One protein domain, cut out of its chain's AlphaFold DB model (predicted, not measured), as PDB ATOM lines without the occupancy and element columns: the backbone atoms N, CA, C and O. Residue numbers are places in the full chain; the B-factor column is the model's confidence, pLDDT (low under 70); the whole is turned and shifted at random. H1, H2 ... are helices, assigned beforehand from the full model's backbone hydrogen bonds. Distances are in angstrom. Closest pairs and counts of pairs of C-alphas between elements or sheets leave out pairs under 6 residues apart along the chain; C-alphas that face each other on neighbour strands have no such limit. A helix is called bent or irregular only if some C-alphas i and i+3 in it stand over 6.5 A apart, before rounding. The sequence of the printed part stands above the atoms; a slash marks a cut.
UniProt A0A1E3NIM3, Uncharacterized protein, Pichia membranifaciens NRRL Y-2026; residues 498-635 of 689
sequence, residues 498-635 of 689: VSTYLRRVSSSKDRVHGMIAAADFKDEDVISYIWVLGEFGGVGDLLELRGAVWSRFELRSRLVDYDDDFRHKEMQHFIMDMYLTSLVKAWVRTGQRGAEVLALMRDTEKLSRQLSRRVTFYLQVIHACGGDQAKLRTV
ATOM      1  N   VAL A 498     118.905 125.083 158.085       88.62
ATOM      2  CA  VAL A 498     118.832 124.354 159.362       88.62
ATOM      3  C   VAL A 498     120.228 124.098 159.940       88.62
ATOM      4  O   VAL A 498     120.476 124.398 161.107       88.62
ATOM      5  N   SER A 499     121.169 123.591 159.142       88.19
ATOM      6  CA  SER A 499     122.539 123.308 159.599       88.19
ATOM      7  C   SER A 499     123.281 124.577 160.019       88.19
ATOM      8  O   SER A 499     123.949 124.591 161.056       88.19
ATOM      9  N   THR A 500     123.115 125.671 159.268       90.12
ATOM     10  CA  THR A 500     123.691 126.981 159.603       90.12
ATOM     11  C   THR A 500     123.145 127.492 160.935       90.12
ATOM     12  O   THR A 500     123.915 127.920 161.800       90.12
ATOM     13  N   TYR A 501     121.830 127.382 161.134       91.94
ATOM     14  CA  TYR A 501     121.166 127.739 162.382       91.94
ATOM     15  C   TYR A 501     121.685 126.930 163.572       91.94
ATOM     16  O   TYR A 501     122.134 127.514 164.562       91.94
ATOM     17  N   LEU A 502     121.686 125.598 163.465       90.75
ATOM     18  CA  LEU A 502     122.129 124.716 164.546       90.75
ATOM     19  C   LEU A 502     123.586 124.989 164.923       90.75
ATOM     20  O   LEU A 502     123.893 125.134 166.102       90.75
ATOM     21  N   ARG A 503     124.475 125.174 163.939       90.94
ATOM     22  CA  ARG A 503     125.885 125.514 164.182       90.94
ATOM     23  C   ARG A 503     126.045 126.818 164.972       90.94
ATOM     24  O   ARG A 503     126.869 126.888 165.892       90.94
ATOM     25  N   ARG A 504     125.274 127.858 164.630       90.88
ATOM     26  CA  ARG A 504     125.283 129.143 165.355       90.88
ATOM     27  C   ARG A 504     124.723 128.996 166.768       90.88
ATOM     28  O   ARG A 504     125.360 129.478 167.702       90.88
ATOM     29  N   VAL A 505     123.606 128.289 166.939       90.50
ATOM     30  CA  VAL A 505     123.011 128.008 168.256       90.50
ATOM     31  C   VAL A 505     123.982 127.247 169.153       90.50
ATOM     32  O   VAL A 505     124.211 127.669 170.284       90.50
ATOM     33  N   SER A 506     124.603 126.176 168.653       89.50
ATOM     34  CA  SER A 506     125.561 125.379 169.428       89.50
ATOM     35  C   SER A 506     126.749 126.214 169.911       89.50
ATOM     36  O   SER A 506     127.219 126.018 171.026       89.50
ATOM     37  N   SER A 507     127.193 127.193 169.116       89.31
ATOM     38  CA  SER A 507     128.283 128.110 169.482       89.31
ATOM     39  C   SER A 507     127.892 129.145 170.550       89.31
ATOM     40  O   SER A 507     128.764 129.768 171.153       89.31
ATOM     41  N   SER A 508     126.594 129.356 170.784       89.50
ATOM     42  CA  SER A 508     126.053 130.392 171.679       89.50
ATOM     43  C   SER A 508     125.114 129.827 172.755       89.50
ATOM     44  O   SER A 508     124.344 130.575 173.363       89.50
ATOM     45  N   LYS A 509     125.191 128.517 173.014       89.00
ATOM     46  CA  LYS A 509     124.244 127.750 173.837       89.00
ATOM     47  C   LYS A 509     124.047 128.323 175.240       89.00
ATOM     48  O   LYS A 509     122.912 128.587 175.628       89.00
ATOM     49  N   ASP A 510     125.131 128.603 175.961       90.19
ATOM     50  CA  ASP A 510     125.062 129.117 177.337       90.19
ATOM     51  C   ASP A 510     124.334 130.463 177.422       90.19
ATOM     52  O   ASP A 510     123.521 130.685 178.320       90.19
ATOM     53  N   ARG A 511     124.576 131.354 176.449       89.69
ATOM     54  CA  ARG A 511     123.906 132.661 176.370       89.69
ATOM     55  C   ARG A 511     122.419 132.486 176.090       89.69
ATOM     56  O   ARG A 511     121.597 133.041 176.814       89.69
ATOM     57  N   VAL A 512     122.072 131.674 175.091       90.81
ATOM     58  CA  VAL A 512     120.674 131.388 174.731       90.81
ATOM     59  C   VAL A 512     119.923 130.760 175.912       90.81
ATOM     60  O   VAL A 512     118.815 131.185 176.239       90.81
ATOM     61  N   HIS A 513     120.534 129.801 176.610       93.06
ATOM     62  CA  HIS A 513     119.941 129.157 177.783       93.06
ATOM     63  C   HIS A 513     119.772 130.142 178.949       93.06
ATOM     64  O   HIS A 513     118.718 130.159 179.584       93.06
ATOM     65  N   GLY A 514     120.756 131.015 179.191       91.00
ATOM     66  CA  GLY A 514     120.650 132.087 180.184       91.00
ATOM     67  C   GLY A 514     119.460 133.016 179.919       91.00
ATOM     68  O   GLY A 514     118.689 133.306 180.831       91.00
ATOM     69  N   MET A 515     119.244 133.402 178.658       89.31
ATOM     70  CA  MET A 515     118.101 134.234 178.257       89.31
ATOM     71  C   MET A 515     116.749 133.538 178.454       89.31
ATOM     72  O   MET A 515     115.772 134.165 178.870       89.31
ATOM     73  N   ILE A 516     116.677 132.231 178.173       90.75
ATOM     74  CA  ILE A 516     115.470 131.433 178.426       90.75
ATOM     75  C   ILE A 516     115.153 131.432 179.924       90.75
ATOM     76  O   ILE A 516     114.002 131.698 180.284       90.75
ATOM     77  N   ALA A 517     116.162 131.194 180.770       89.75
ATOM     78  CA  ALA A 517     116.038 131.154 182.225       89.75
ATOM     79  C   ALA A 517     115.593 132.500 182.823       89.75
ATOM     80  O   ALA A 517     114.756 132.518 183.723       89.75
ATOM     81  N   ALA A 518     116.120 133.612 182.297       85.31
ATOM     82  CA  ALA A 518     115.828 134.971 182.760       85.31
ATOM     83  C   ALA A 518     114.437 135.495 182.355       85.31
ATOM     84  O   ALA A 518     113.976 136.498 182.886       85.31
ATOM     85  N   ALA A 519     113.736 134.800 181.457       81.94
ATOM     86  CA  ALA A 519     112.457 135.240 180.900       81.94
ATOM     87  C   ALA A 519     112.511 136.490 179.991       81.94
ATOM     88  O   ALA A 519     111.466 137.072 179.702       81.94
ATOM     89  N   ASP A 520     113.683 136.813 179.432       80.62
ATOM     90  CA  ASP A 520     113.956 138.031 178.638       80.62
ATOM     91  C   ASP A 520     113.494 137.964 177.163       80.62
ATOM     92  O   ASP A 520     113.899 138.770 176.313       80.62
ATOM     93  N   PHE A 521     112.665 136.974 176.819       83.88
ATOM     94  CA  PHE A 521     112.243 136.708 175.440       83.88
ATOM     95  C   PHE A 521     110.813 136.185 175.326       83.88
ATOM     96  O   PHE A 521     110.246 135.733 176.323       83.88
ATOM     97  N   LYS A 522     110.230 136.225 174.118       86.69
ATOM     98  CA  LYS A 522     108.848 135.780 173.893       86.69
ATOM     99  C   LYS A 522     108.718 134.262 173.995       86.69
ATOM    100  O   LYS A 522     109.590 133.520 173.552       86.69
ATOM    101  N   ASP A 523     107.600 133.807 174.556       88.44
ATOM    102  CA  ASP A 523     107.357 132.388 174.839       88.44
ATOM    103  C   ASP A 523     107.243 131.535 173.555       88.44
ATOM    104  O   ASP A 523     107.790 130.438 173.506       88.44
ATOM    105  N   GLU A 524     106.625 132.050 172.487       87.62
ATOM    106  CA  GLU A 524     106.505 131.370 171.178       87.62
ATOM    107  C   GLU A 524     107.860 131.052 170.532       87.62
ATOM    108  O   GLU A 524     108.060 129.980 169.952       87.62
ATOM    109  N   ASP A 525     108.806 131.983 170.663       91.44
ATOM    110  CA  ASP A 525     110.154 131.827 170.133       91.44
ATOM    111  C   ASP A 525     110.901 130.708 170.885       91.44
ATOM    112  O   ASP A 525     111.577 129.877 170.278       91.44
ATOM    113  N   VAL A 526     110.717 130.629 172.211       92.44
ATOM    114  CA  VAL A 526     111.280 129.563 173.060       92.44
ATOM    115  C   VAL A 526     110.655 128.206 172.740       92.44
ATOM    116  O   VAL A 526     111.371 127.211 172.633       92.44
ATOM    117  N   ILE A 527     109.334 128.150 172.555       93.12
ATOM    118  CA  ILE A 527     108.627 126.927 172.143       93.12
ATOM    119  C   ILE A 527     109.208 126.409 170.825       93.12
ATOM    120  O   ILE A 527     109.494 125.217 170.696       93.12
ATOM    121  N   SER A 528     109.437 127.301 169.865       93.56
ATOM    122  CA  SER A 528     109.965 126.920 168.556       93.56
ATOM    123  C   SER A 528     111.436 126.523 168.613       93.56
ATOM    124  O   SER A 528     111.823 125.555 167.969       93.56
ATOM    125  N   TYR A 529     112.239 127.175 169.456       95.00
ATOM    126  CA  TYR A 529     113.609 126.750 169.747       95.00
ATOM    127  C   TYR A 529     113.668 125.315 170.282       95.00
ATOM    128  O   TYR A 529     114.394 124.472 169.752       95.00
ATOM    129  N   ILE A 530     112.852 125.014 171.297       95.50
ATOM    130  CA  ILE A 530     112.743 123.671 171.881       95.50
ATOM    131  C   ILE A 530     112.317 122.658 170.816       95.50
ATOM    132  O   ILE A 530     112.876 121.565 170.755       95.50
ATOM    133  N   TRP A 531     111.357 123.031 169.966       93.81
ATOM    134  CA  TRP A 531     110.901 122.186 168.869       93.81
ATOM    135  C   TRP A 531     112.029 121.877 167.875       93.81
ATOM    136  O   TRP A 531     112.217 120.715 167.524       93.81
ATOM    137  N   VAL A 532     112.813 122.881 167.461       92.31
ATOM    138  CA  VAL A 532     113.927 122.714 166.508       92.31
ATOM    139  C   VAL A 532     115.017 121.812 167.085       92.31
ATOM    140  O   VAL A 532     115.468 120.893 166.401       92.31
ATOM    141  N   LEU A 533     115.393 121.998 168.356       92.75
ATOM    142  CA  LEU A 533     116.300 121.074 169.049       92.75
ATOM    143  C   LEU A 533     115.709 119.666 169.142       92.75
ATOM    144  O   LEU A 533     116.414 118.674 168.980       92.75
ATOM    145  N   GLY A 534     114.403 119.585 169.388       91.06
ATOM    146  CA  GLY A 534     113.647 118.349 169.392       91.06
ATOM    147  C   GLY A 534     113.704 117.617 168.070       91.06
ATOM    148  O   GLY A 534     113.799 116.398 168.097       91.06
ATOM    149  N   GLU A 535     113.625 118.314 166.938       88.19
ATOM    150  CA  GLU A 535     113.567 117.722 165.600       88.19
ATOM    151  C   GLU A 535     114.945 117.382 165.033       88.19
ATOM    152  O   GLU A 535     115.143 116.259 164.567       88.19
ATOM    153  N   PHE A 536     115.895 118.311 165.144       88.44
ATOM    154  CA  PHE A 536     117.198 118.228 164.479       88.44
ATOM    155  C   PHE A 536     118.400 118.181 165.422       88.44
ATOM    156  O   PHE A 536     119.496 117.814 165.002       88.44
ATOM    157  N   GLY A 537     118.220 118.575 166.681       84.00
ATOM    158  CA  GLY A 537     119.252 118.458 167.705       84.00
ATOM    159  C   GLY A 537     119.334 117.047 168.290       84.00
ATOM    160  O   GLY A 537     118.794 116.074 167.756       84.00
ATOM    161  N   GLY A 538     120.020 116.933 169.428       86.62
ATOM    162  CA  GLY A 538     120.128 115.687 170.180       86.62
ATOM    163  C   GLY A 538     119.390 115.706 171.518       86.62
ATOM    164  O   GLY A 538     119.062 116.749 172.080       86.62
ATOM    165  N   VAL A 539     119.231 114.517 172.111       91.06
ATOM    166  CA  VAL A 539     118.781 114.372 173.511       91.06
ATOM    167  C   VAL A 539     119.694 115.158 174.460       91.06
ATOM    168  O   VAL A 539     119.220 115.729 175.438       91.06
ATOM    169  N   GLY A 540     120.997 115.231 174.161       90.81
ATOM    170  CA  GLY A 540     121.948 116.001 174.961       90.81
ATOM    171  C   GLY A 540     121.653 117.497 174.999       90.81
ATOM    172  O   GLY A 540     121.698 118.087 176.076       90.81
ATOM    173  N   ASP A 541     121.254 118.088 173.872       90.56
ATOM    174  CA  ASP A 541     120.925 119.513 173.811       90.56
ATOM    175  C   ASP A 541     119.721 119.871 174.674       90.56
ATOM    176  O   ASP A 541     119.753 120.856 175.410       90.56
ATOM    177  N   LEU A 542     118.693 119.021 174.649       93.12
ATOM    178  CA  LEU A 542     117.510 119.187 175.485       93.12
ATOM    179  C   LEU A 542     117.823 118.962 176.970       93.12
ATOM    180  O   LEU A 542     117.367 119.733 177.809       93.12
ATOM    181  N   LEU A 543     118.637 117.963 177.319       93.06
ATOM    182  CA  LEU A 543     119.009 117.724 178.719       93.06
ATOM    183  C   LEU A 543     119.795 118.895 179.326       93.06
ATOM    184  O   LEU A 543     119.576 119.234 180.487       93.06
ATOM    185  N   GLU A 544     120.656 119.554 178.549       92.31
ATOM    186  CA  GLU A 544     121.357 120.772 178.981       92.31
ATOM    187  C   GLU A 544     120.421 121.985 179.096       92.31
ATOM    188  O   GLU A 544     120.630 122.862 179.934       92.31
ATOM    189  N   LEU A 545     119.353 122.027 178.295       93.25
ATOM    190  CA  LEU A 545     118.330 123.072 178.353       93.25
ATOM    191  C   LEU A 545     117.411 122.948 179.586       93.25
ATOM    192  O   LEU A 545     116.790 123.937 179.990       93.25
ATOM    193  N   ARG A 546     117.356 121.767 180.224       91.50
ATOM    194  CA  ARG A 546     116.510 121.468 181.396       91.50
ATOM    195  C   ARG A 546     116.531 122.580 182.438       91.50
ATOM    196  O   ARG A 546     115.471 123.036 182.859       91.50
ATOM    197  N   GLY A 547     117.729 122.988 182.865       90.81
ATOM    198  CA  GLY A 547     117.902 123.972 183.933       90.81
ATOM    199  C   GLY A 547     117.216 125.293 183.596       90.81
ATOM    200  O   GLY A 547     116.418 125.787 184.385       90.81
ATOM    201  N   ALA A 548     117.439 125.802 182.384       92.56
ATOM    202  CA  ALA A 548     116.850 127.054 181.931       92.56
ATOM    203  C   ALA A 548     115.320 126.992 181.807       92.56
ATOM    204  O   ALA A 548     114.632 127.917 182.238       92.56
ATOM    205  N   VAL A 549     114.773 125.899 181.263       91.38
ATOM    206  CA  VAL A 549     113.313 125.721 181.147       91.38
ATOM    207  C   VAL A 549     112.671 125.614 182.529       91.38
ATOM    208  O   VAL A 549     111.620 126.209 182.752       91.38
ATOM    209  N   TRP A 550     113.311 124.915 183.475       88.69
ATOM    210  CA  TRP A 550     112.779 124.741 184.830       88.69
ATOM    211  C   TRP A 550     112.846 126.053 185.601       88.69
ATOM    212  O   TRP A 550     111.862 126.434 186.228       88.69
ATOM    213  N   SER A 551     113.954 126.794 185.490       88.19
ATOM    214  CA  SER A 551     114.057 128.138 186.057       88.19
ATOM    215  C   SER A 551     112.975 129.060 185.505       88.19
ATOM    216  O   SER A 551     112.303 129.713 186.293       88.19
ATOM    217  N   ARG A 552     112.727 129.068 184.188       86.25
ATOM    218  CA  ARG A 552     111.659 129.882 183.581       86.25
ATOM    219  C   ARG A 552     110.266 129.475 184.072       86.25
ATOM    220  O   ARG A 552     109.438 130.340 184.356       86.25
ATOM    221  N   PHE A 553     110.019 128.169 184.169       82.69
ATOM    222  CA  PHE A 553     108.764 127.599 184.657       82.69
ATOM    223  C   PHE A 553     108.498 127.975 186.126       82.69
ATOM    224  O   PHE A 553     107.385 128.364 186.466       82.69
ATOM    225  N   GLU A 554     109.524 127.943 186.983       79.19
ATOM    226  CA  GLU A 554     109.421 128.288 188.410       79.19
ATOM    227  C   GLU A 554     109.424 129.810 188.675       79.19
ATOM    228  O   GLU A 554     108.737 130.286 189.580       79.19
ATOM    229  N   LEU A 555     110.168 130.608 187.897       71.94
ATOM    230  CA  LEU A 555     110.288 132.062 188.088       71.94
ATOM    231  C   LEU A 555     108.924 132.756 187.992       71.94
ATOM    232  O   LEU A 555     108.580 133.600 188.819       71.94
ATOM    233  N   ARG A 556     108.111 132.360 187.010       63.19
ATOM    234  CA  ARG A 556     106.783 132.941 186.791       63.19
ATOM    235  C   ARG A 556     105.669 132.286 187.618       63.19
ATOM    236  O   ARG A 556     104.552 132.793 187.605       63.19
ATOM    237  N   SER A 557     105.952 131.217 188.371       57.59
ATOM    238  CA  SER A 557     105.020 130.680 189.375       57.59
ATOM    239  C   SER A 557     105.082 131.448 190.705       57.59
ATOM    240  O   SER A 557     104.194 131.290 191.539       57.59
ATOM    241  N   ARG A 558     106.133 132.257 190.918       55.38
ATOM    242  CA  ARG A 558     106.375 133.057 192.135       55.38
ATOM    243  C   ARG A 558     105.858 134.495 192.064       55.38
ATOM    244  O   ARG A 558     105.704 135.122 193.106       55.38
ATOM    245  N   LEU A 559     105.581 135.012 190.868       55.06
ATOM    246  CA  LEU A 559     104.946 136.317 190.665       55.06
ATOM    247  C   LEU A 559     103.427 136.166 190.856       55.06
ATOM    248  O   LEU A 559     102.665 136.094 189.897       55.06
ATOM    249  N   VAL A 560     103.008 136.032 192.111       48.78
ATOM    250  CA  VAL A 560     101.605 136.007 192.536       48.78
ATOM    251  C   VAL A 560     101.318 137.359 193.175       48.78
ATOM    252  O   VAL A 560     101.919 137.635 194.204       48.78
ATOM    253  N   ASP A 561     100.479 138.187 192.533       44.59
ATOM    254  CA  ASP A 561      99.586 139.157 193.213       44.59
ATOM    255  C   ASP A 561      98.683 140.008 192.285       44.59
ATOM    256  O   ASP A 561      98.034 140.939 192.755       44.59
ATOM    257  N   TYR A 562      98.544 139.704 190.989       44.38
ATOM    258  CA  TYR A 562      97.525 140.368 190.160       44.38
ATOM    259  C   TYR A 562      96.662 139.350 189.417       44.38
ATOM    260  O   TYR A 562      97.177 138.460 188.747       44.38
ATOM    261  N   ASP A 563      95.343 139.515 189.533       43.12
ATOM    262  CA  ASP A 563      94.257 138.745 188.894       43.12
ATOM    263  C   ASP A 563      94.273 138.784 187.348       43.12
ATOM    264  O   ASP A 563      93.365 138.283 186.687       43.12
ATOM    265  N   ASP A 564      95.313 139.364 186.751       44.75
ATOM    266  CA  ASP A 564      95.489 139.508 185.315       44.75
ATOM    267  C   ASP A 564      96.613 138.563 184.867       44.75
ATOM    268  O   ASP A 564      97.798 138.874 184.958       44.75
ATOM    269  N   ASP A 565      96.244 137.346 184.462       54.47
ATOM    270  CA  ASP A 565      96.419 136.909 183.068       54.47
ATOM    271  C   ASP A 565      96.442 135.371 182.946       54.47
ATOM    272  O   ASP A 565      97.464 134.686 183.070       54.47
ATOM    273  N   PHE A 566      95.269 134.816 182.644       57.22
ATOM    274  CA  PHE A 566      95.060 133.418 182.262       57.22
ATOM    275  C   PHE A 566      96.048 132.952 181.173       57.22
ATOM    276  O   PHE A 566      96.563 131.834 181.252       57.22
ATOM    277  N   ARG A 567      96.419 133.837 180.232       60.84
ATOM    278  CA  ARG A 567      97.341 133.508 179.134       60.84
ATOM    279  C   ARG A 567      98.754 133.182 179.609       60.84
ATOM    280  O   ARG A 567      99.431 132.355 179.005       60.84
ATOM    281  N   HIS A 568      99.210 133.769 180.716       64.88
ATOM    282  CA  HIS A 568     100.568 133.524 181.210       64.88
ATOM    283  C   HIS A 568     100.736 132.109 181.773       64.88
ATOM    284  O   HIS A 568     101.793 131.496 181.590       64.88
ATOM    285  N   LYS A 569      99.702 131.568 182.430       66.69
ATOM    286  CA  LYS A 569      99.705 130.177 182.916       66.69
ATOM    287  C   LYS A 569      99.626 129.178 181.759       66.69
ATOM    288  O   LYS A 569     100.293 128.146 181.811       66.69
ATOM    289  N   GLU A 570      98.872 129.498 180.706       73.12
ATOM    290  CA  GLU A 570      98.807 128.672 179.493       73.12
ATOM    291  C   GLU A 570     100.163 128.596 178.780       73.12
ATOM    292  O   GLU A 570     100.634 127.502 178.473       73.12
ATOM    293  N   MET A 571     100.862 129.718 178.593       78.75
ATOM    294  CA  MET A 571     102.156 129.715 177.891       78.75
ATOM    295  C   MET A 571     103.256 128.946 178.634       78.75
ATOM    296  O   MET A 571     104.048 128.241 178.006       78.75
ATOM    297  N   GLN A 572     103.286 129.001 179.970       79.69
ATOM    298  CA  GLN A 572     104.200 128.167 180.769       79.69
ATOM    299  C   GLN A 572     103.938 126.677 180.555       79.69
ATOM    300  O   GLN A 572     104.875 125.885 180.419       79.69
ATOM    301  N   HIS A 573     102.658 126.303 180.516       84.81
ATOM    302  CA  HIS A 573     102.245 124.942 180.227       84.81
ATOM    303  C   HIS A 573     102.727 124.513 178.837       84.81
ATOM    304  O   HIS A 573     103.332 123.452 178.722       84.81
ATOM    305  N   PHE A 574     102.550 125.351 177.811       87.88
ATOM    306  CA  PHE A 574     102.993 125.053 176.446       87.88
ATOM    307  C   PHE A 574     104.511 124.883 176.309       87.88
ATOM    308  O   PHE A 574     104.953 123.955 175.635       87.88
ATOM    309  N   ILE A 575     105.324 125.719 176.965       90.69
ATOM    310  CA  ILE A 575     106.792 125.571 176.953       90.69
ATOM    311  C   ILE A 575     107.199 124.218 177.538       90.69
ATOM    312  O   ILE A 575     107.981 123.474 176.940       90.69
ATOM    313  N   MET A 576     106.654 123.896 178.710       91.25
ATOM    314  CA  MET A 576     106.945 122.660 179.425       91.25
ATOM    315  C   MET A 576     106.488 121.429 178.633       91.25
ATOM    316  O   MET A 576     107.217 120.446 178.494       91.25
ATOM    317  N   ASP A 577     105.293 121.507 178.056       92.00
ATOM    318  CA  ASP A 577     104.724 120.479 177.195       92.00
ATOM    319  C   ASP A 577     105.574 120.219 175.944       92.00
ATOM    320  O   ASP A 577     105.865 119.066 175.593       92.00
ATOM    321  N   MET A 578     106.022 121.298 175.294       94.06
ATOM    322  CA  MET A 578     106.891 121.229 174.127       94.06
ATOM    323  C   MET A 578     108.243 120.611 174.481       94.06
ATOM    324  O   MET A 578     108.741 119.775 173.727       94.06
ATOM    325  N   TYR A 579     108.810 120.959 175.638       95.06
ATOM    326  CA  TYR A 579     110.066 120.392 176.126       95.06
ATOM    327  C   TYR A 579     109.970 118.883 176.347       95.06
ATOM    328  O   TYR A 579     110.761 118.126 175.783       95.06
ATOM    329  N   LEU A 580     108.959 118.430 177.092       93.00
ATOM    330  CA  LEU A 580     108.749 117.005 177.364       93.00
ATOM    331  C   LEU A 580     108.492 116.221 176.070       93.00
ATOM    332  O   LEU A 580     109.062 115.152 175.856       93.00
ATOM    333  N   THR A 581     107.677 116.778 175.172       92.44
ATOM    334  CA  THR A 581     107.391 116.171 173.866       92.44
ATOM    335  C   THR A 581     108.648 116.072 173.003       92.44
ATOM    336  O   THR A 581     108.908 115.023 172.416       92.44
ATOM    337  N   SER A 582     109.450 117.135 172.948       94.25
ATOM    338  CA  SER A 582     110.696 117.181 172.178       94.25
ATOM    339  C   SER A 582     111.730 116.198 172.720       94.25
ATOM    340  O   SER A 582     112.372 115.499 171.939       94.25
ATOM    341  N   LEU A 583     111.827 116.064 174.047       93.69
ATOM    342  CA  LEU A 583     112.737 115.127 174.706       93.69
ATOM    343  C   LEU A 583     112.392 113.673 174.374       93.69
ATOM    344  O   LEU A 583     113.272 112.897 173.996       93.69
ATOM    345  N   VAL A 584     111.108 113.314 174.455       91.81
ATOM    346  CA  VAL A 584     110.635 111.972 174.088       91.81
ATOM    347  C   VAL A 584     110.878 111.703 172.603       91.81
ATOM    348  O   VAL A 584     111.407 110.649 172.264       91.81
ATOM    349  N   LYS A 585     110.555 112.647 171.711       90.31
ATOM    350  CA  LYS A 585     110.769 112.470 170.265       90.31
ATOM    351  C   LYS A 585     112.245 112.312 169.901       90.31
ATOM    352  O   LYS A 585     112.584 111.390 169.160       90.31
ATOM    353  N   ALA A 586     113.121 113.155 170.447       91.06
ATOM    354  CA  ALA A 586     114.563 113.060 170.233       91.06
ATOM    355  C   ALA A 586     115.119 111.718 170.727       91.06
ATOM    356  O   ALA A 586     115.926 111.081 170.044       91.06
ATOM    357  N   TRP A 587     114.647 111.239 171.881       91.62
ATOM    358  CA  TRP A 587     115.027 109.927 172.395       91.62
ATOM    359  C   TRP A 587     114.524 108.785 171.510       91.62
ATOM    360  O   TRP A 587     115.307 107.903 171.178       91.62
ATOM    361  N   VAL A 588     113.270 108.821 171.055       89.75
ATOM    362  CA  VAL A 588     112.707 107.792 170.161       89.75
ATOM    363  C   VAL A 588     113.424 107.758 168.800       89.75
ATOM    364  O   VAL A 588     113.609 106.701 168.185       89.75
ATOM    365  N   ARG A 589     113.883 108.917 168.313       87.12
ATOM    366  CA  ARG A 589     114.702 109.000 167.096       87.12
ATOM    367  C   ARG A 589     116.106 108.444 167.303       87.12
ATOM    368  O   ARG A 589     116.572 107.688 166.461       87.12
ATOM    369  N   THR A 590     116.779 108.774 168.400       87.00
ATOM    370  CA  THR A 590     118.215 108.467 168.567       87.00
ATOM    371  C   THR A 590     118.503 107.177 169.339       87.00
ATOM    372  O   THR A 590     119.559 106.581 169.157       87.00
ATOM    373  N   GLY A 591     117.600 106.746 170.219       84.31
ATOM    374  CA  GLY A 591     117.801 105.652 171.176       84.31
ATOM    375  C   GLY A 591     118.797 105.964 172.304       84.31
ATOM    376  O   GLY A 591     119.044 105.111 173.155       84.31
ATOM    377  N   GLN A 592     119.370 107.171 172.345       87.56
ATOM    378  CA  GLN A 592     120.463 107.525 173.254       87.56
ATOM    379  C   GLN A 592     119.962 108.114 174.579       87.56
ATOM    380  O   GLN A 592     118.925 108.770 174.629       87.56
ATOM    381  N   ARG A 593     120.728 107.907 175.663       86.75
ATOM    382  CA  ARG A 593     120.492 108.499 177.004       86.75
ATOM    383  C   ARG A 593     119.092 108.237 177.590       86.75
ATOM    384  O   ARG A 593     118.587 109.010 178.400       86.75
ATOM    385  N   GLY A 594     118.471 107.110 177.231       84.75
ATOM    386  CA  GLY A 594     117.100 106.781 177.643       84.75
ATOM    387  C   GLY A 594     116.883 106.708 179.157       84.75
ATOM    388  O   GLY A 594     115.833 107.117 179.637       84.75
ATOM    389  N   ALA A 595     117.877 106.250 179.925       88.44
ATOM    390  CA  ALA A 595     117.780 106.206 181.386       88.44
ATOM    391  C   ALA A 595     117.598 107.604 182.003       88.44
ATOM    392  O   ALA A 595     116.779 107.778 182.903       88.44
ATOM    393  N   GLU A 596     118.308 108.605 181.481       91.38
ATOM    394  CA  GLU A 596     118.217 109.994 181.944       91.38
ATOM    395  C   GLU A 596     116.874 110.621 181.560       91.38
ATOM    396  O   GLU A 596     116.234 111.276 182.382       91.38
ATOM    397  N   VAL A 597     116.406 110.356 180.336       88.44
ATOM    398  CA  VAL A 597     115.086 110.793 179.863       88.44
ATOM    399  C   VAL A 597     113.978 110.197 180.732       88.44
ATOM    400  O   VAL A 597     113.101 110.921 181.197       88.44
ATOM    401  N   LEU A 598     114.029 108.893 181.015       88.44
ATOM    402  CA  LEU A 598     113.042 108.220 181.860       88.44
ATOM    403  C   LEU A 598     113.082 108.707 183.311       88.44
ATOM    404  O   LEU A 598     112.026 108.819 183.931       88.44
ATOM    405  N   ALA A 599     114.265 109.005 183.853       89.06
ATOM    406  CA  ALA A 599     114.393 109.591 185.186       89.06
ATOM    407  C   ALA A 599     113.716 110.968 185.252       89.06
ATOM    408  O   ALA A 599     112.944 111.222 186.172       89.06
ATOM    409  N   LEU A 600     113.926 111.812 184.237       86.38
ATOM    410  CA  LEU A 600     113.296 113.129 184.144       86.38
ATOM    411  C   LEU A 600     111.773 113.026 183.994       86.38
ATOM    412  O   LEU A 600     111.042 113.743 184.666       86.38
ATOM    413  N   MET A 601     111.284 112.099 183.170       85.62
ATOM    414  CA  MET A 601     109.846 111.877 182.990       85.62
ATOM    415  C   MET A 601     109.162 111.328 184.251       85.62
ATOM    416  O   MET A 601     107.950 111.418 184.370       85.62
ATOM    417  N   ARG A 602     109.896 110.744 185.202       84.25
ATOM    418  CA  ARG A 602     109.320 110.282 186.478       84.25
ATOM    419  C   ARG A 602     109.246 111.385 187.534       84.25
ATOM    420  O   ARG A 602     108.486 111.247 188.487       84.25
ATOM    421  N   ASP A 603     109.983 112.475 187.351       81.31
ATOM    422  CA  ASP A 603     109.982 113.643 188.232       81.31
ATOM    423  C   ASP A 603     108.772 114.550 187.925       81.31
ATOM    424  O   ASP A 603     108.877 115.592 187.279       81.31
ATOM    425  N   THR A 604     107.574 114.100 188.326       73.06
ATOM    426  CA  THR A 604     106.300 114.781 188.015       73.06
ATOM    427  C   THR A 604     105.747 115.649 189.141       73.06
ATOM    428  O   THR A 604     104.687 116.250 188.966       73.06
ATOM    429  N   GLU A 605     106.409 115.709 190.299       73.75
ATOM    430  CA  GLU A 605     105.856 116.329 191.518       73.75
ATOM    431  C   GLU A 605     105.548 117.822 191.349       73.75
ATOM    432  O   GLU A 605     104.582 118.327 191.917       73.75
ATOM    433  N   LYS A 606     106.331 118.521 190.520       74.00
ATOM    434  CA  LYS A 606     106.164 119.956 190.248       74.00
ATOM    435  C   LYS A 606     105.271 120.265 189.041       74.00
ATOM    436  O   LYS A 606     105.057 121.433 188.721       74.00
ATOM    437  N   LEU A 607     104.783 119.246 188.334       82.38
ATOM    438  CA  LEU A 607     104.019 119.426 187.102       82.38
ATOM    439  C   LEU A 607     102.527 119.633 187.384       82.38
ATOM    440  O   LEU A 607     101.945 119.067 188.307       82.38
ATOM    441  N   SER A 608     101.874 120.422 186.530       83.19
ATOM    442  CA  SER A 608     100.413 120.539 186.551       83.19
ATOM    443  C   SER A 608      99.744 119.199 186.216       83.19
ATOM    444  O   SER A 608     100.284 118.384 185.469       83.19
ATOM    445  N   ARG A 609      98.502 119.003 186.678       84.25
ATOM    446  CA  ARG A 609      97.727 117.769 186.441       84.25
ATOM    447  C   ARG A 609      97.654 117.362 184.965       84.25
ATOM    448  O   ARG A 609      97.659 116.174 184.655       84.25
ATOM    449  N   GLN A 610      97.553 118.336 184.061       85.44
ATOM    450  CA  GLN A 610      97.504 118.102 182.617       85.44
ATOM    451  C   GLN A 610      98.845 117.568 182.082       85.44
ATOM    452  O   GLN A 610      98.855 116.567 181.366       85.44
ATOM    453  N   LEU A 611      99.974 118.154 182.496       88.38
ATOM    454  CA  LEU A 611     101.311 117.684 182.103       88.38
ATOM    455  C   LEU A 611     101.605 116.299 182.681       88.38
ATOM    456  O   LEU A 611     102.062 115.424 181.951       88.38
ATOM    457  N   SER A 612     101.269 116.052 183.951       89.25
ATOM    458  CA  SER A 612     101.459 114.738 184.579       89.25
ATOM    459  C   SER A 612     100.662 113.644 183.865       89.25
ATOM    460  O   SER A 612     101.152 112.526 183.717       89.25
ATOM    461  N   ARG A 613      99.461 113.952 183.349       89.75
ATOM    462  CA  ARG A 613      98.691 113.017 182.507       89.75
ATOM    463  C   ARG A 613      99.409 112.713 181.196       89.75
ATOM    464  O   ARG A 613      99.478 111.550 180.812       89.75
ATOM    465  N   ARG A 614      99.968 113.724 180.529       89.38
ATOM    466  CA  ARG A 614     100.704 113.528 179.273       89.38
ATOM    467  C   ARG A 614     101.998 112.739 179.467       89.38
ATOM    468  O   ARG A 614     102.296 111.838 178.690       89.38
ATOM    469  N   VAL A 615     102.736 113.026 180.533       91.75
ATOM    470  CA  VAL A 615     103.911 112.250 180.945       91.75
ATOM    471  C   VAL A 615     103.536 110.795 181.221       91.75
ATOM    472  O   VAL A 615     104.178 109.884 180.703       91.75
ATOM    473  N   THR A 616     102.455 110.576 181.976       91.31
ATOM    474  CA  THR A 616     101.913 109.237 182.246       91.31
ATOM    475  C   THR A 616     101.581 108.506 180.948       91.31
ATOM    476  O   THR A 616     101.958 107.348 180.789       91.31
ATOM    477  N   PHE A 617     100.937 109.189 179.998       91.75
ATOM    478  CA  PHE A 617     100.642 108.644 178.675       91.75
ATOM    479  C   PHE A 617     101.918 108.209 177.944       91.75
ATOM    480  O   PHE A 617     101.997 107.067 177.494       91.75
ATOM    481  N   TYR A 618     102.950 109.060 177.883       91.50
ATOM    482  CA  TYR A 618     104.225 108.677 177.271       91.50
ATOM    483  C   TYR A 618     104.832 107.444 177.950       91.50
ATOM    484  O   TYR A 618     105.205 106.498 177.260       91.50
ATOM    485  N   LEU A 619     104.878 107.403 179.286       90.31
ATOM    486  CA  LEU A 619     105.400 106.254 180.037       90.31
ATOM    487  C   LEU A 619     104.607 104.965 179.769       90.31
ATOM    488  O   LEU A 619     105.208 103.899 179.633       90.31
ATOM    489  N   GLN A 620     103.281 105.053 179.643       91.56
ATOM    490  CA  GLN A 620     102.422 103.917 179.296       91.56
ATOM    491  C   GLN A 620     102.681 103.415 177.875       91.56
ATOM    492  O   GLN A 620     102.796 102.208 177.679       91.56
ATOM    493  N   VAL A 621     102.831 104.314 176.897       89.88
ATOM    494  CA  VAL A 621     103.171 103.945 175.512       89.88
ATOM    495  C   VAL A 621     104.551 103.289 175.449       89.88
ATOM    496  O   VAL A 621     104.712 102.247 174.812       89.88
ATOM    497  N   ILE A 622     105.535 103.848 176.160       87.88
ATOM    498  CA  ILE A 622     106.892 103.292 176.272       87.88
ATOM    499  C   ILE A 622     106.856 101.878 176.855       87.88
ATOM    500  O   ILE A 622     107.474 100.966 176.302       87.88
ATOM    501  N   HIS A 623     106.103 101.689 177.939       87.06
ATOM    502  CA  HIS A 623     105.925 100.391 178.579       87.06
ATOM    503  C   HIS A 623     105.211  99.392 177.657       87.06
ATOM    504  O   HIS A 623     105.663  98.259 177.514       87.06
ATOM    505  N   ALA A 624     104.137  99.811 176.979       88.31
ATOM    506  CA  ALA A 624     103.381  98.972 176.048       88.31
ATOM    507  C   ALA A 624     104.219  98.518 174.841       88.31
ATOM    508  O   ALA A 624     104.052  97.402 174.355       88.31
ATOM    509  N   CYS A 625     105.157  99.350 174.383       86.12
ATOM    510  CA  CYS A 625     106.095  98.987 173.322       86.12
ATOM    511  C   CYS A 625     107.285  98.149 173.823       86.12
ATOM    512  O   CYS A 625     108.120  97.753 173.013       86.12
ATOM    513  N   GLY A 626     107.405  97.888 175.130       79.44
ATOM    514  CA  GLY A 626     108.525  97.145 175.716       79.44
ATOM    515  C   GLY A 626     109.881  97.845 175.567       79.44
ATOM    516  O   GLY A 626     110.911  97.178 175.551       79.44
ATOM    517  N   GLY A 627     109.894  99.172 175.394       72.56
ATOM    518  CA  GLY A 627     111.114  99.935 175.096       72.56
ATOM    519  C   GLY A 627     111.677  99.731 173.681       72.56
ATOM    520  O   GLY A 627     112.749 100.255 173.380       72.56
ATOM    521  N   ASP A 628     110.966  99.006 172.810       85.31
ATOM    522  CA  ASP A 628     111.347  98.795 171.413       85.31
ATOM    523  C   ASP A 628     111.257 100.109 170.624       85.31
ATOM    524  O   ASP A 628     110.175 100.662 170.397       85.31
ATOM    525  N   GLN A 629     112.415 100.602 170.185       83.62
ATOM    526  CA  GLN A 629     112.539 101.857 169.451       83.62
ATOM    527  C   GLN A 629     111.812 101.821 168.104       83.62
ATOM    528  O   GLN A 629     111.231 102.827 167.708       83.62
ATOM    529  N   ALA A 630     111.780 100.681 167.409       84.81
ATOM    530  CA  ALA A 630     111.090 100.584 166.125       84.81
ATOM    531  C   ALA A 630     109.576 100.762 166.306       84.81
ATOM    532  O   ALA A 630     108.955 101.557 165.599       84.81
ATOM    533  N   LYS A 631     108.998 100.107 167.321       86.38
ATOM    534  CA  LYS A 631     107.579 100.269 167.679       86.38
ATOM    535  C   LYS A 631     107.276 101.683 168.159       86.38
ATOM    536  O   LYS A 631     106.301 102.287 167.715       86.38
ATOM    537  N   LEU A 632     108.138 102.259 168.995       87.31
ATOM    538  CA  LEU A 632     107.951 103.626 169.478       87.31
ATOM    539  C   LEU A 632     107.976 104.651 168.347       87.31
ATOM    540  O   LEU A 632     107.143 105.556 168.341       87.31
ATOM    541  N   ARG A 633     108.860 104.488 167.358       86.56
ATOM    542  CA  ARG A 633     108.886 105.346 166.166       86.56
ATOM    543  C   ARG A 633     107.562 105.282 165.406       86.56
ATOM    544  O   ARG A 633     107.034 106.328 165.053       86.56
ATOM    545  N   THR A 634     106.976 104.094 165.230       84.50
ATOM    546  CA  THR A 634     105.685 103.960 164.524       84.50
ATOM    547  C   THR A 634     104.506 104.614 165.246       84.50
ATOM    548  O   THR A 634     103.564 105.037 164.590       84.50
ATOM    549  N   VAL A 635     104.555 104.727 166.579       84.25
ATOM    550  CA  VAL A 635     103.446 105.267 167.385       84.25
ATOM    551  C   VAL A 635     103.623 106.756 167.694       84.25
ATOM    552  O   VAL A 635     102.657 107.513 167.666       84.25
TER     553      VAL A 635
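AT A GLANCE: This is residues 498 to 635 of the 689 residues of an uncharacterized protein of Pichia membranifaciens NRRL Y-2026 (UniProt A0A1E3NIM3). The chain winds back and forth in stacked turns as a flat, two-layered slab of helices: H3, H5 and H7 run the same way in one layer, and H2, H4 and H6 run back in the other. The long H5 lies in the middle, H1, with which the printed part begins, stands about perpendicular to H2 and near H3, H8 packs on H5 at residues 588 to 589, and the loop at residues 558 to 567, of which 566 and 567 belong to H5, sticks out. The printed part has 138 residues with eight named helices, H1 to H8 in order, and no named strand: all helix. It is compact, with a radius of gyration of the C-alphas of 15.5 A and spans of 47 by 38 by 20 A.

IN THESE COORDINATES: Find C-alpha 566 at (95.060, 133.418, 182.262); from there H5 runs 36.7 A to C-alpha 590 at (118.215, 108.467, 168.567). Before it look for H4, residues 539 to 555, 24.4 A; H3, residues 523 to 536, 20.1 A; H2, residues 509 to 518; and H1, residues 498 to 507. After it come H6, residues 594 to 602; H7, residues 609 to 624, 22.2 A; and H8, residues 629 to 635, ending at C-alpha 635, (103.446, 105.267, 167.385). H4 is irregular, but only just: C-alphas 544 and 547 are 6.8 A apart, and it has a kink of 37 degrees near residue 546.

HOW THE PARTS SIT: Start at H5, the hub, which touches five helices. H3, H4 and H5 form an up-and-down bundle, each helix running against the one before. H5 touches H3, the same way at a shallow tilt of 6 degrees; the closest C-alphas, of Gly 534 and Ser 582, are 4.2 A apart. H4 and H5 are a hairpin, closest at C-alphas Val 539 and Ala 586, 5.5 A. With residues 573 to 584 alone, H5 touches H7, closest at C-alphas Asp 577 and Leu 611, 6.6 A. H8 touches H5 at a steep tilt of 44 degrees, closest at C-alphas Val 588 and Gln 629, 6.0 A. H6 and H7 only just touch, with 3 pairs of C-alphas within 8 A. Farther out, H2 touches H4, closest at C-alphas Ala 517 and Ala 548, 4.2 A. H1 is near H3. Every O i to N i+4 pair is within hydrogen-bond range in each helix but H4, with 11 of 13.

THE WHOLE: Look for the farthest C-alphas at Asp 561 and Ala 630, 48.5 A apart. The printed part has no cut and no long link. Its mean pLDDT is 84.6; residues 556 to 569 are under 70.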